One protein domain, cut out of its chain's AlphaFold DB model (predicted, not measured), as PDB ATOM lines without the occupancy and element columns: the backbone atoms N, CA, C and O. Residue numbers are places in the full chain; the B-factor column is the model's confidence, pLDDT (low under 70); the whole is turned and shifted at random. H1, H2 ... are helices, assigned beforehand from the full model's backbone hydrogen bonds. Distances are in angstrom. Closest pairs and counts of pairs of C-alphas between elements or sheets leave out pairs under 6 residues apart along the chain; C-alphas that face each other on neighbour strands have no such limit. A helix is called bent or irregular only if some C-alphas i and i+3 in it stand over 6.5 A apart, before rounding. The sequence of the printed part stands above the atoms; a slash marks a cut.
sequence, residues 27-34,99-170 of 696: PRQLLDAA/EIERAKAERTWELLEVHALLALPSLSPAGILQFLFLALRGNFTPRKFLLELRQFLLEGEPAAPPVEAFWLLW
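AT A GLANCE: This is residues 27 to 34 and 99 to 170 of the 696 residues of an uncharacterized protein of Eimeria necatrix (UniProt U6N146). A rod of nearly aligned helices is built along the long H2: H1 and the first part of H4 pack on it, H3 runs side by side with H1, and small H5 packs on the far end of H4. Residues 99 to 104 of H2 stick out at the other end of the rod. The 80 printed residues include five named helices, H1 to H5 in chain order, and no named strand; the class is all helix. The whole is compact, with a radius of gyration of the C-alphas of 13.4 A and spans of 44 by 19 by 17 A.

HOW THE PARTS SIT: Start at H1, residues 27 to 34, which touches H2, residues 99 to 122, closest at the C-alphas of Pro 27 and Ala 119, 6.6 A apart; they run opposite ways at a shallow tilt of 11 degrees. H1 also touches H3, residues 125 to 137, closest at C-alphas Ala 34 and Leu 134, 6.3 A. H2 is the hub, irregular where C-alphas 118 and 121 are 7.7 A apart, with a kink of 31 degrees near residue 116. H2 and H3 form a helical hairpin and only just touch, with 3 pairs of C-alphas within 8 A, the closest Trp 109 and Ala 135 at 7.5 A. With residues 144 to 149 alone, H4, residues 143 to 154, touches H2, closest at C-alphas Leu 117 and Phe 145, 5.6 A. H3 and H4 are near each other. H5, residues 163 to 167, touches H4, closest at C-alphas Leu 153 and Val 163, 6.3 A, and is apart from H1, H2 and H3. Every O i to N i+4 pair is within hydrogen-bond range in H1, H3, H4 and H5; in H2, 18 of 20 are.

IN THESE COORDINATES: Find C-alpha 27 at (195.183, 158.161, 218.390), where H1 begins its 10.6 A. H2 runs 34.7 A from C-alpha 99 at (175.224, 180.580, 214.235); H3 spans 18.3 A, H4 16.5 A and H5 6.5 A, ending at C-alpha 167, (186.233, 142.618, 224.578).

THE WHOLE: The farthest C-alphas, Glu 99 and Pro 162, are 44.4 A apart. Residues 35 to 98 are not printed, and C-alphas 34 and 99 stand 20.7 A apart across the cut. Of the links printed whole, none is long. Look for low confidence at residues 156 to 162, under 70; the mean pLDDT of the printed part is 81.6.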
ATOM      1  N   PRO A  27     196.199 158.004 217.342       72.12
ATOM      2  CA  PRO A  27     195.183 158.161 218.390       72.12
ATOM      3  C   PRO A  27     195.425 159.342 219.340       72.12
ATOM      4  O   PRO A  27     194.514 160.100 219.657       72.12
ATOM      5  N   ARG A  28     196.685 159.575 219.727       74.00
ATOM      6  CA  ARG A  28     197.071 160.713 220.570       74.00
ATOM      7  C   ARG A  28     196.805 162.074 219.913       74.00
ATOM      8  O   ARG A  28     196.332 162.978 220.584       74.00
ATOM      9  N   GLN A  29     197.064 162.217 218.612       76.81
ATOM     10  CA  GLN A  29     196.835 163.469 217.878       76.81
ATOM     11  C   GLN A  29     195.342 163.776 217.724       76.81
ATOM     12  O   GLN A  29     194.951 164.939 217.792       76.81
ATOM     13  N   LEU A  30     194.513 162.740 217.548       79.62
ATOM     14  CA  LEU A  30     193.054 162.858 217.556       79.62
ATOM     15  C   LEU A  30     192.551 163.379 218.912       79.62
ATOM     16  O   LEU A  30     191.777 164.332 218.957       79.62
ATOM     17  N   LEU A  31     193.022 162.783 220.012       81.25
ATOM     18  CA  LEU A  31     192.615 163.149 221.372       81.25
ATOM     19  C   LEU A  31     193.115 164.544 221.781       81.25
ATOM     20  O   LEU A  31     192.336 165.330 222.319       81.25
ATOM     21  N   ASP A  32     194.363 164.893 221.452       80.69
ATOM     22  CA  ASP A  32     194.910 166.242 221.658       80.69
ATOM     23  C   ASP A  32     194.102 167.297 220.866       80.69
ATOM     24  O   ASP A  32     193.834 168.388 221.370       80.69
ATOM     25  N   ALA A  33     193.658 166.974 219.644       77.81
ATOM     26  CA  ALA A  33     192.821 167.863 218.837       77.81
ATOM     27  C   ALA A  33     191.382 167.986 219.382       77.81
ATOM     28  O   ALA A  33     190.847 169.094 219.429       77.81
ATOM     29  N   ALA A  34     190.780 166.889 219.853       80.31
ATOM     30  CA  ALA A  34     189.462 166.892 220.495       80.31
ATOM     31  C   ALA A  34     189.458 167.642 221.841       80.31
ATOM     32  O   ALA A  34     188.485 168.318 222.168       80.31
ATOM     33  N   GLU A  99     175.389 181.646 215.237       72.31
ATOM     34  CA  GLU A  99     175.224 180.580 214.235       72.31
ATOM     35  C   GLU A  99     176.508 180.315 213.441       72.31
ATOM     36  O   GLU A  99     176.765 179.174 213.057       72.31
ATOM     37  N   ILE A 100     177.324 181.346 213.196       74.25
ATOM     38  CA  ILE A 100     178.616 181.205 212.507       74.25
ATOM     39  C   ILE A 100     179.623 180.481 213.411       74.25
ATOM     40  O   ILE A 100     180.282 179.541 212.962       74.25
ATOM     41  N   GLU A 101     179.719 180.867 214.688       73.69
ATOM     42  CA  GLU A 101     180.561 180.167 215.668       73.69
ATOM     43  C   GLU A 101     180.095 178.724 215.892       73.69
ATOM     44  O   GLU A 101     180.921 177.808 215.888       73.69
ATOM     45  N   ARG A 102     178.778 178.506 215.996       79.38
ATOM     46  CA  ARG A 102     178.181 177.172 216.115       79.38
ATOM     47  C   ARG A 102     178.513 176.288 214.913       79.38
ATOM     48  O   ARG A 102     179.081 175.220 215.113       79.38
ATOM     49  N   ALA A 103     178.257 176.750 213.689       76.94
ATOM     50  CA  ALA A 103     178.546 175.977 212.478       76.94
ATOM     51  C   ALA A 103     180.048 175.674 212.318       76.94
ATOM     52  O   ALA A 103     180.425 174.634 211.778       76.94
ATOM     53  N   LYS A 104     180.929 176.562 212.803       75.69
ATOM     54  CA  LYS A 104     182.376 176.312 212.844       75.69
ATOM     55  C   LYS A 104     182.748 175.248 213.885       75.69
ATOM     56  O   LYS A 104     183.615 174.419 213.606       75.69
ATOM     57  N   ALA A 105     182.117 175.262 215.060       78.31
ATOM     58  CA  ALA A 105     182.329 174.254 216.097       78.31
ATOM     59  C   ALA A 105     181.820 172.873 215.652       78.31
ATOM     60  O   ALA A 105     182.582 171.911 215.702       78.31
ATOM     61  N   GLU A 106     180.595 172.795 215.124       82.25
ATOM     62  CA  GLU A 106     180.002 171.571 214.561       82.25
ATOM     63  C   GLU A 106     180.908 170.974 213.477       82.25
ATOM     64  O   GLU A 106     181.364 169.845 213.626       82.25
ATOM     65  N   ARG A 107     181.321 171.767 212.478       79.94
ATOM     66  CA  ARG A 107     182.243 171.314 211.421       79.94
ATOM     67  C   ARG A 107     183.613 170.848 211.936       79.94
ATOM     68  O   ARG A 107     184.273 170.037 211.289       79.94
ATOM     69  N   THR A 108     184.071 171.368 213.077       82.44
ATOM     70  CA  THR A 108     185.320 170.908 213.711       82.44
ATOM     71  C   THR A 108     185.128 169.522 214.327       82.44
ATOM     72  O   THR A 108     185.983 168.656 214.151       82.44
ATOM     73  N   TRP A 109     183.996 169.290 214.993       87.88
ATOM     74  CA  TRP A 109     183.649 167.994 215.574       87.88
ATOM     75  C   TRP A 109     183.301 166.931 214.527       87.88
ATOM     76  O   TRP A 109     183.779 165.810 214.652       87.88
ATOM     77  N   GLU A 110     182.584 167.283 213.457       86.75
ATOM     78  CA  GLU A 110     182.342 166.405 212.298       86.75
ATOM     79  C   GLU A 110     183.655 165.916 211.666       86.75
ATOM     80  O   GLU A 110     183.786 164.750 211.299       86.75
ATOM     81  N   LEU A 111     184.660 166.795 211.556       82.94
ATOM     82  CA  LEU A 111     185.977 166.409 211.054       82.94
ATOM     83  C   LEU A 111     186.677 165.448 212.028       82.94
ATOM     84  O   LEU A 111     187.191 164.415 211.607       82.94
ATOM     85  N   LEU A 112     186.674 165.757 213.329       86.44
ATOM     86  CA  LEU A 112     187.252 164.881 214.356       86.44
ATOM     87  C   LEU A 112     186.568 163.508 214.402       86.44
ATOM     88  O   LEU A 112     187.257 162.507 214.557       86.44
ATOM     89  N   GLU A 113     185.252 163.445 214.205       90.62
ATOM     90  CA  GLU A 113     184.489 162.202 214.079       90.62
ATOM     91  C   GLU A 113     184.966 161.353 212.891       90.62
ATOM     92  O   GLU A 113     185.225 160.162 213.062       90.62
ATOM     93  N   VAL A 114     185.172 161.953 211.713       83.94
ATOM     94  CA  VAL A 114     185.729 161.247 210.542       83.94
ATOM     95  C   VAL A 114     187.124 160.682 210.830       83.94
ATOM     96  O   VAL A 114     187.443 159.571 210.409       83.94
ATOM     97  N   HIS A 115     187.958 161.398 211.582       81.12
ATOM     98  CA  HIS A 115     189.277 160.887 211.965       81.12
ATOM     99  C   HIS A 115     189.231 159.862 213.104       81.12
ATOM    100  O   HIS A 115     190.106 159.002 213.155       81.12
ATOM    101  N   ALA A 116     188.216 159.906 213.968       83.38
ATOM    102  CA  ALA A 116     187.960 158.875 214.969       83.38
ATOM    103  C   ALA A 116     187.499 157.563 214.325       83.38
ATOM    104  O   ALA A 116     188.011 156.512 214.696       83.38
ATOM    105  N   LEU A 117     186.624 157.629 213.313       83.94
ATOM    106  CA  LEU A 117     186.223 156.482 212.488       83.94
ATOM    107  C   LEU A 117     187.438 155.794 211.855       83.94
ATOM    108  O   LEU A 117     187.678 154.615 212.085       83.94
ATOM    109  N   LEU A 118     188.268 156.554 211.133       79.31
ATOM    110  CA  LEU A 118     189.475 156.025 210.482       79.31
ATOM    111  C   LEU A 118     190.530 155.498 211.471       79.31
ATOM    112  O   LEU A 118     191.399 154.720 211.082       79.31
ATOM    113  N   ALA A 119     190.490 155.941 212.730       80.31
ATOM    114  CA  ALA A 119     191.379 155.472 213.785       80.31
ATOM    115  C   ALA A 119     190.800 154.302 214.597       80.31
ATOM    116  O   ALA A 119     191.568 153.686 215.336       80.31
ATOM    117  N   LEU A 120     189.500 153.991 214.481       81.75
ATOM    118  CA  LEU A 120     188.771 153.082 215.375       81.75
ATOM    119  C   LEU A 120     189.447 151.706 215.552       81.75
ATOM    120  O   LEU A 120     189.669 151.345 216.708       81.75
ATOM    121  N   PRO A 121     189.915 150.999 214.496       77.50
ATOM    122  CA  PRO A 121     190.616 149.714 214.654       77.50
ATOM    123  C   PRO A 121     191.953 149.804 215.416       77.50
ATOM    124  O   PRO A 121     192.532 148.792 215.797       77.50
ATOM    125  N   SER A 122     192.481 151.018 215.613       77.50
ATOM    126  CA  SER A 122     193.711 151.316 216.361       77.50
ATOM    127  C   SER A 122     193.459 152.022 217.703       77.50
ATOM    128  O   SER A 122     194.424 152.392 218.381       77.50
ATOM    129  N   LEU A 123     192.200 152.252 218.097       80.19
ATOM    130  CA  LEU A 123     191.868 152.813 219.406       80.19
ATOM    131  C   LEU A 123     191.786 151.697 220.454       80.19
ATOM    132  O   LEU A 123     191.084 150.705 220.284       80.19
ATOM    133  N   SER A 124     192.458 151.892 221.589       84.56
ATOM    134  CA  SER A 124     192.182 151.101 222.791       84.56
ATOM    135  C   SER A 124     190.821 151.491 223.392       84.56
ATOM    136  O   SER A 124     190.351 152.606 223.137       84.56
ATOM    137  N   PRO A 125     190.215 150.649 224.255       86.69
ATOM    138  CA  PRO A 125     188.995 150.992 224.995       86.69
ATOM    139  C   PRO A 125     189.065 152.368 225.670       86.69
ATOM    140  O   PRO A 125     188.209 153.222 225.445       86.69
ATOM    141  N   ALA A 126     190.164 152.653 226.374       85.81
ATOM    142  CA  ALA A 126     190.415 153.961 226.974       85.81
ATOM    143  C   ALA A 126     190.449 155.112 225.945       85.81
ATOM    144  O   ALA A 126     189.972 156.206 226.240       85.81
ATOM    145  N   GLY A 127     190.974 154.890 224.734       85.38
ATOM    146  CA  GLY A 127     190.965 155.881 223.651       85.38
ATOM    147  C   GLY A 127     189.560 156.162 223.105       85.38
ATOM    148  O   GLY A 127     189.211 157.324 222.889       85.38
ATOM    149  N   ILE A 128     188.735 155.120 222.957       90.75
ATOM    150  CA  ILE A 128     187.316 155.226 222.572       90.75
ATOM    151  C   ILE A 128     186.548 156.028 223.630       90.75
ATOM    152  O   ILE A 128     185.888 157.019 223.307       90.75
ATOM    153  N   LEU A 129     186.689 155.656 224.906       92.75
ATOM    154  CA  LEU A 129     186.037 156.331 226.033       92.75
ATOM    155  C   LEU A 129     186.475 157.795 226.165       92.75
ATOM    156  O   LEU A 129     185.634 158.670 226.376       92.75
ATOM    157  N   GLN A 130     187.768 158.091 225.993       90.81
ATOM    158  CA  GLN A 130     188.275 159.466 226.009       90.81
ATOM    159  C   GLN A 130     187.705 160.299 224.858       90.81
ATOM    160  O   GLN A 130     187.304 161.441 225.091       90.81
ATOM    161  N   PHE A 131     187.604 159.750 223.642       91.94
ATOM    162  CA  PHE A 131     186.987 160.459 222.519       91.94
ATOM    163  C   PHE A 131     185.498 160.743 222.774       91.94
ATOM    164  O   PHE A 131     185.066 161.891 222.653       91.94
ATOM    165  N   LEU A 132     184.729 159.740 223.216       94.12
ATOM    166  CA  LEU A 132     183.310 159.895 223.559       94.12
ATOM    167  C   LEU A 132     183.089 160.912 224.692       94.12
ATOM    168  O   LEU A 132     182.169 161.729 224.610       94.12
ATOM    169  N   PHE A 133     183.938 160.908 225.721       92.38
ATOM    170  CA  PHE A 133     183.888 161.880 226.815       92.38
ATOM    171  C   PHE A 133     184.219 163.309 226.350       92.38
ATOM    172  O   PHE A 133     183.552 164.266 226.754       92.38
ATOM    173  N   LEU A 134     185.225 163.474 225.484       91.12
ATOM    174  CA  LEU A 134     185.586 164.780 224.924       91.12
ATOM    175  C   LEU A 134     184.481 165.325 224.009       91.12
ATOM    176  O   LEU A 134     184.137 166.500 224.136       91.12
ATOM    177  N   ALA A 135     183.871 164.481 223.171       91.50
ATOM    178  CA  ALA A 135     182.722 164.852 222.345       91.50
ATOM    179  C   ALA A 135     181.528 165.310 223.203       91.50
ATOM    180  O   ALA A 135     180.993 166.401 222.988       91.50
ATOM    181  N   LEU A 136     181.192 164.554 224.258       89.81
ATOM    182  CA  LEU A 136     180.139 164.925 225.210       89.81
ATOM    183  C   LEU A 136     180.423 166.281 225.878       89.81
ATOM    184  O   LEU A 136     179.550 167.151 225.929       89.81
ATOM    185  N   ARG A 137     181.662 166.503 226.337       89.81
ATOM    186  CA  ARG A 137     182.112 167.795 226.887       89.81
ATOM    187  C   ARG A 137     182.040 168.925 225.850       89.81
ATOM    188  O   ARG A 137     181.785 170.072 226.216       89.81
ATOM    189  N   GLY A 138     182.239 168.602 224.576       86.69
ATOM    190  CA  GLY A 138     182.040 169.487 223.432       86.69
ATOM    191  C   GLY A 138     180.574 169.782 223.094       86.69
ATOM    192  O   GLY A 138     180.336 170.570 222.186       86.69
ATOM    193  N   ASN A 139     179.596 169.206 223.807       88.38
ATOM    194  CA  ASN A 139     178.173 169.187 223.436       88.38
ATOM    195  C   ASN A 139     177.923 168.602 222.028       88.38
ATOM    196  O   ASN A 139     177.016 169.055 221.327       88.38
ATOM    197  N   PHE A 140     178.729 167.626 221.610       89.44
ATOM    198  CA  PHE A 140     178.620 166.958 220.316       89.44
ATOM    199  C   PHE A 140     178.370 165.458 220.502       89.44
ATOM    200  O   PHE A 140     179.055 164.802 221.285       89.44
ATOM    201  N   THR A 141     177.411 164.913 219.755       90.75
ATOM    202  CA  THR A 141     177.098 163.478 219.736       90.75
ATOM    203  C   THR A 141     177.669 162.873 218.452       90.75
ATOM    204  O   THR A 141     177.136 163.160 217.377       90.75
ATOM    205  N   PRO A 142     178.739 162.059 218.520       90.56
ATOM    206  CA  PRO A 142     179.420 161.537 217.340       90.56
ATOM    207  C   PRO A 142     178.671 160.306 216.797       90.56
ATOM    208  O   PRO A 142     179.065 159.162 217.016       90.56
ATOM    209  N   ARG A 143     177.532 160.555 216.135       90.44
ATOM    210  CA  ARG A 143     176.574 159.536 215.666       90.44
ATOM    211  C   ARG A 143     177.184 158.489 214.734       90.44
ATOM    212  O   ARG A 143     176.889 157.309 214.891       90.44
ATOM    213  N   LYS A 144     178.021 158.898 213.778       89.12
ATOM    214  CA  LYS A 144     178.669 157.978 212.829       89.12
ATOM    215  C   LYS A 144     179.685 157.110 213.558       89.12
ATOM    216  O   LYS A 144     179.687 155.901 213.378       89.12
ATOM    217  N   PHE A 145     180.490 157.715 214.436       90.31
ATOM    218  CA  PHE A 145     181.442 156.971 215.264       90.31
ATOM    219  C   PHE A 145     180.744 155.973 216.194       90.31
ATOM    220  O   PHE A 145     181.229 154.861 216.344       90.31
ATOM    221  N   LEU A 146     179.597 156.332 216.778       90.88
ATOM    222  CA  LEU A 146     178.798 155.421 217.605       90.88
ATOM    223  C   LEU A 146     178.208 154.250 216.797       90.88
ATOM    224  O   LEU A 146     178.194 153.127 217.294       90.88
ATOM    225  N   LEU A 147     177.766 154.489 215.556       89.06
ATOM    226  CA  LEU A 147     177.248 153.444 214.664       89.06
ATOM    227  C   LEU A 147     178.348 152.479 214.192       89.06
ATOM    228  O   LEU A 147     178.137 151.267 214.190       89.06
ATOM    229  N   GLU A 148     179.533 152.992 213.865       87.06
ATOM    230  CA  GLU A 148     180.691 152.161 213.510       87.06
ATOM    231  C   GLU A 148     181.223 151.395 214.730       87.06
ATOM    232  O   GLU A 148     181.495 150.201 214.656       87.06
ATOM    233  N   LEU A 149     181.298 152.053 215.895       88.31
ATOM    234  CA  LEU A 149     181.675 151.425 217.163       88.31
ATOM    235  C   LEU A 149     180.725 150.277 217.519       88.31
ATOM    236  O   LEU A 149     181.185 149.229 217.959       88.31
ATOM    237  N   ARG A 150     179.416 150.443 217.296       88.44
ATOM    238  CA  ARG A 150     178.424 149.368 217.430       88.44
ATOM    239  C   ARG A 150     178.777 148.173 216.539       88.44
ATOM    240  O   ARG A 150     178.834 147.059 217.052       88.44
ATOM    241  N   GLN A 151     179.016 148.387 215.242       83.94
ATOM    242  CA  GLN A 151     179.389 147.302 214.320       83.94
ATOM    243  C   GLN A 151     180.695 146.627 214.765       83.94
ATOM    244  O   GLN A 151     180.749 145.405 214.890       83.94
ATOM    245  N   PHE A 152     181.713 147.406 215.129       82.25
ATOM    246  CA  PHE A 152     182.999 146.899 215.609       82.25
ATOM    247  C   PHE A 152     182.887 146.074 216.909       82.25
ATOM    248  O   PHE A 152     183.585 145.076 217.076       82.25
ATOM    249  N   LEU A 153     181.991 146.461 217.826       84.75
ATOM    250  CA  LEU A 153     181.760 145.788 219.113       84.75
ATOM    251  C   LEU A 153     180.834 144.557 219.041       84.75
ATOM    252  O   LEU A 153     180.818 143.768 219.995       84.75
ATOM    253  N   LEU A 154     180.052 144.401 217.968       84.25
ATOM    254  CA  LEU A 154     179.062 143.325 217.808       84.25
ATOM    255  C   LEU A 154     179.411 142.331 216.692       84.25
ATOM    256  O   LEU A 154     179.287 141.128 216.894       84.25
ATOM    257  N   GLU A 155     179.825 142.838 215.534       78.69
ATOM    258  CA  GLU A 155     180.008 142.085 214.285       78.69
ATOM    259  C   GLU A 155     181.504 141.926 213.948       78.69
ATOM    260  O   GLU A 155     181.932 140.860 213.506       78.69
ATOM    261  N   GLY A 156     182.313 142.951 214.252       66.75
ATOM    262  CA  GLY A 156     183.759 142.984 214.009       66.75
ATOM    263  C   GLY A 156     184.133 143.246 212.548       66.75
ATOM    264  O   GLY A 156     183.296 143.206 211.649       66.75
ATOM    265  N   GLU A 157     185.413 143.521 212.282       62.44
ATOM    266  CA  GLU A 157     185.899 143.616 210.899       62.44
ATOM    267  C   GLU A 157     186.224 142.219 210.332       62.44
ATOM    268  O   GLU A 157     186.896 141.432 211.004       62.44
ATOM    269  N   PRO A 158     185.887 141.919 209.059       47.34
ATOM    270  CA  PRO A 158     186.095 140.604 208.430       47.34
ATOM    271  C   PRO A 158     187.571 140.207 208.180       47.34
ATOM    272  O   PRO A 158     187.841 139.241 207.468       47.34
ATOM    273  N   ALA A 159     188.529 140.944 208.747       52.31
ATOM    274  CA  ALA A 159     189.961 140.633 208.753       52.31
ATOM    275  C   ALA A 159     190.652 140.938 210.107       52.31
ATOM    276  O   ALA A 159     191.878 140.848 210.203       52.31
ATOM    277  N   ALA A 160     189.889 141.310 211.139       59.00
ATOM    278  CA  ALA A 160     190.390 141.570 212.488       59.00
ATOM    279  C   ALA A 160     190.424 140.280 213.339       59.00
ATOM    280  O   ALA A 160     189.797 139.280 212.976       59.00
ATOM    281  N   PRO A 161     191.133 140.269 214.487       56.97
ATOM    282  CA  PRO A 161     190.880 139.267 215.523       56.97
ATOM    283  C   PRO A 161     189.388 139.249 215.920       56.97
ATOM    284  O   PRO A 161     188.727 140.286 215.825       56.97
ATOM    285  N   PRO A 162     188.851 138.099 216.376       65.25
ATOM    286  CA  PRO A 162     187.433 137.963 216.705       65.25
ATOM    287  C   PRO A 162     186.990 138.997 217.746       65.25
ATOM    288  O   PRO A 162     187.767 139.371 218.628       65.25
ATOM    289  N   VAL A 163     185.726 139.421 217.667       72.88
ATOM    290  CA  VAL A 163     185.114 140.457 218.521       72.88
ATOM    291  C   VAL A 163     185.361 140.185 220.011       72.88
ATOM    292  O   VAL A 163     185.657 141.098 220.783       72.88
ATOM    293  N   GLU A 164     185.316 138.917 220.414       74.44
ATOM    294  CA  GLU A 164     185.644 138.419 221.755       74.44
ATOM    295  C   GLU A 164     187.027 138.882 222.233       74.44
ATOM    296  O   GLU A 164     187.163 139.341 223.365       74.44
ATOM    297  N   ALA A 165     188.048 138.819 221.372       74.00
ATOM    298  CA  ALA A 165     189.412 139.218 221.708       74.00
ATOM    299  C   ALA A 165     189.546 140.733 221.923       74.00
ATOM    300  O   ALA A 165     190.394 141.160 222.705       74.00
ATOM    301  N   PHE A 166     188.698 141.546 221.282       78.81
ATOM    302  CA  PHE A 166     188.631 142.975 221.579       78.81
ATOM    303  C   PHE A 166     187.961 143.236 222.933       78.81
ATOM    304  O   PHE A 166     188.460 144.053 223.705       78.81
ATOM    305  N   TRP A 167     186.889 142.508 223.269       85.19
ATOM    306  CA  TRP A 167     186.233 142.618 224.578       85.19
ATOM    307  C   TRP A 167     187.149 142.238 225.754       85.19
ATOM    308  O   TRP A 167     187.056 142.872 226.801       85.19
ATOM    309  N   LEU A 168     188.099 141.311 225.569       83.19
ATOM    310  CA  LEU A 168     189.129 140.990 226.576       83.19
ATOM    311  C   LEU A 168     190.052 142.174 226.940       83.19
ATOM    312  O   LEU A 168     190.751 142.108 227.950       83.19
ATOM    313  N   LEU A 169     190.076 143.250 226.145       84.50
ATOM    314  CA  LEU A 169     190.846 144.464 226.443       84.50
ATOM    315  C   LEU A 169     190.104 145.447 227.367       84.50
ATOM    316  O   LEU A 169     190.713 146.419 227.816       84.50
ATOM    317  N   TRP A 170     188.806 145.242 227.618       89.31
ATOM    318  CA  TRP A 170     187.979 146.142 228.426       89.31
ATOM    319  C   TRP A 170     188.052 145.769 229.905       89.31
ATOM    320  O   TRP A 170     187.705 144.654 230.293       89.31
TER     321      TRP A 170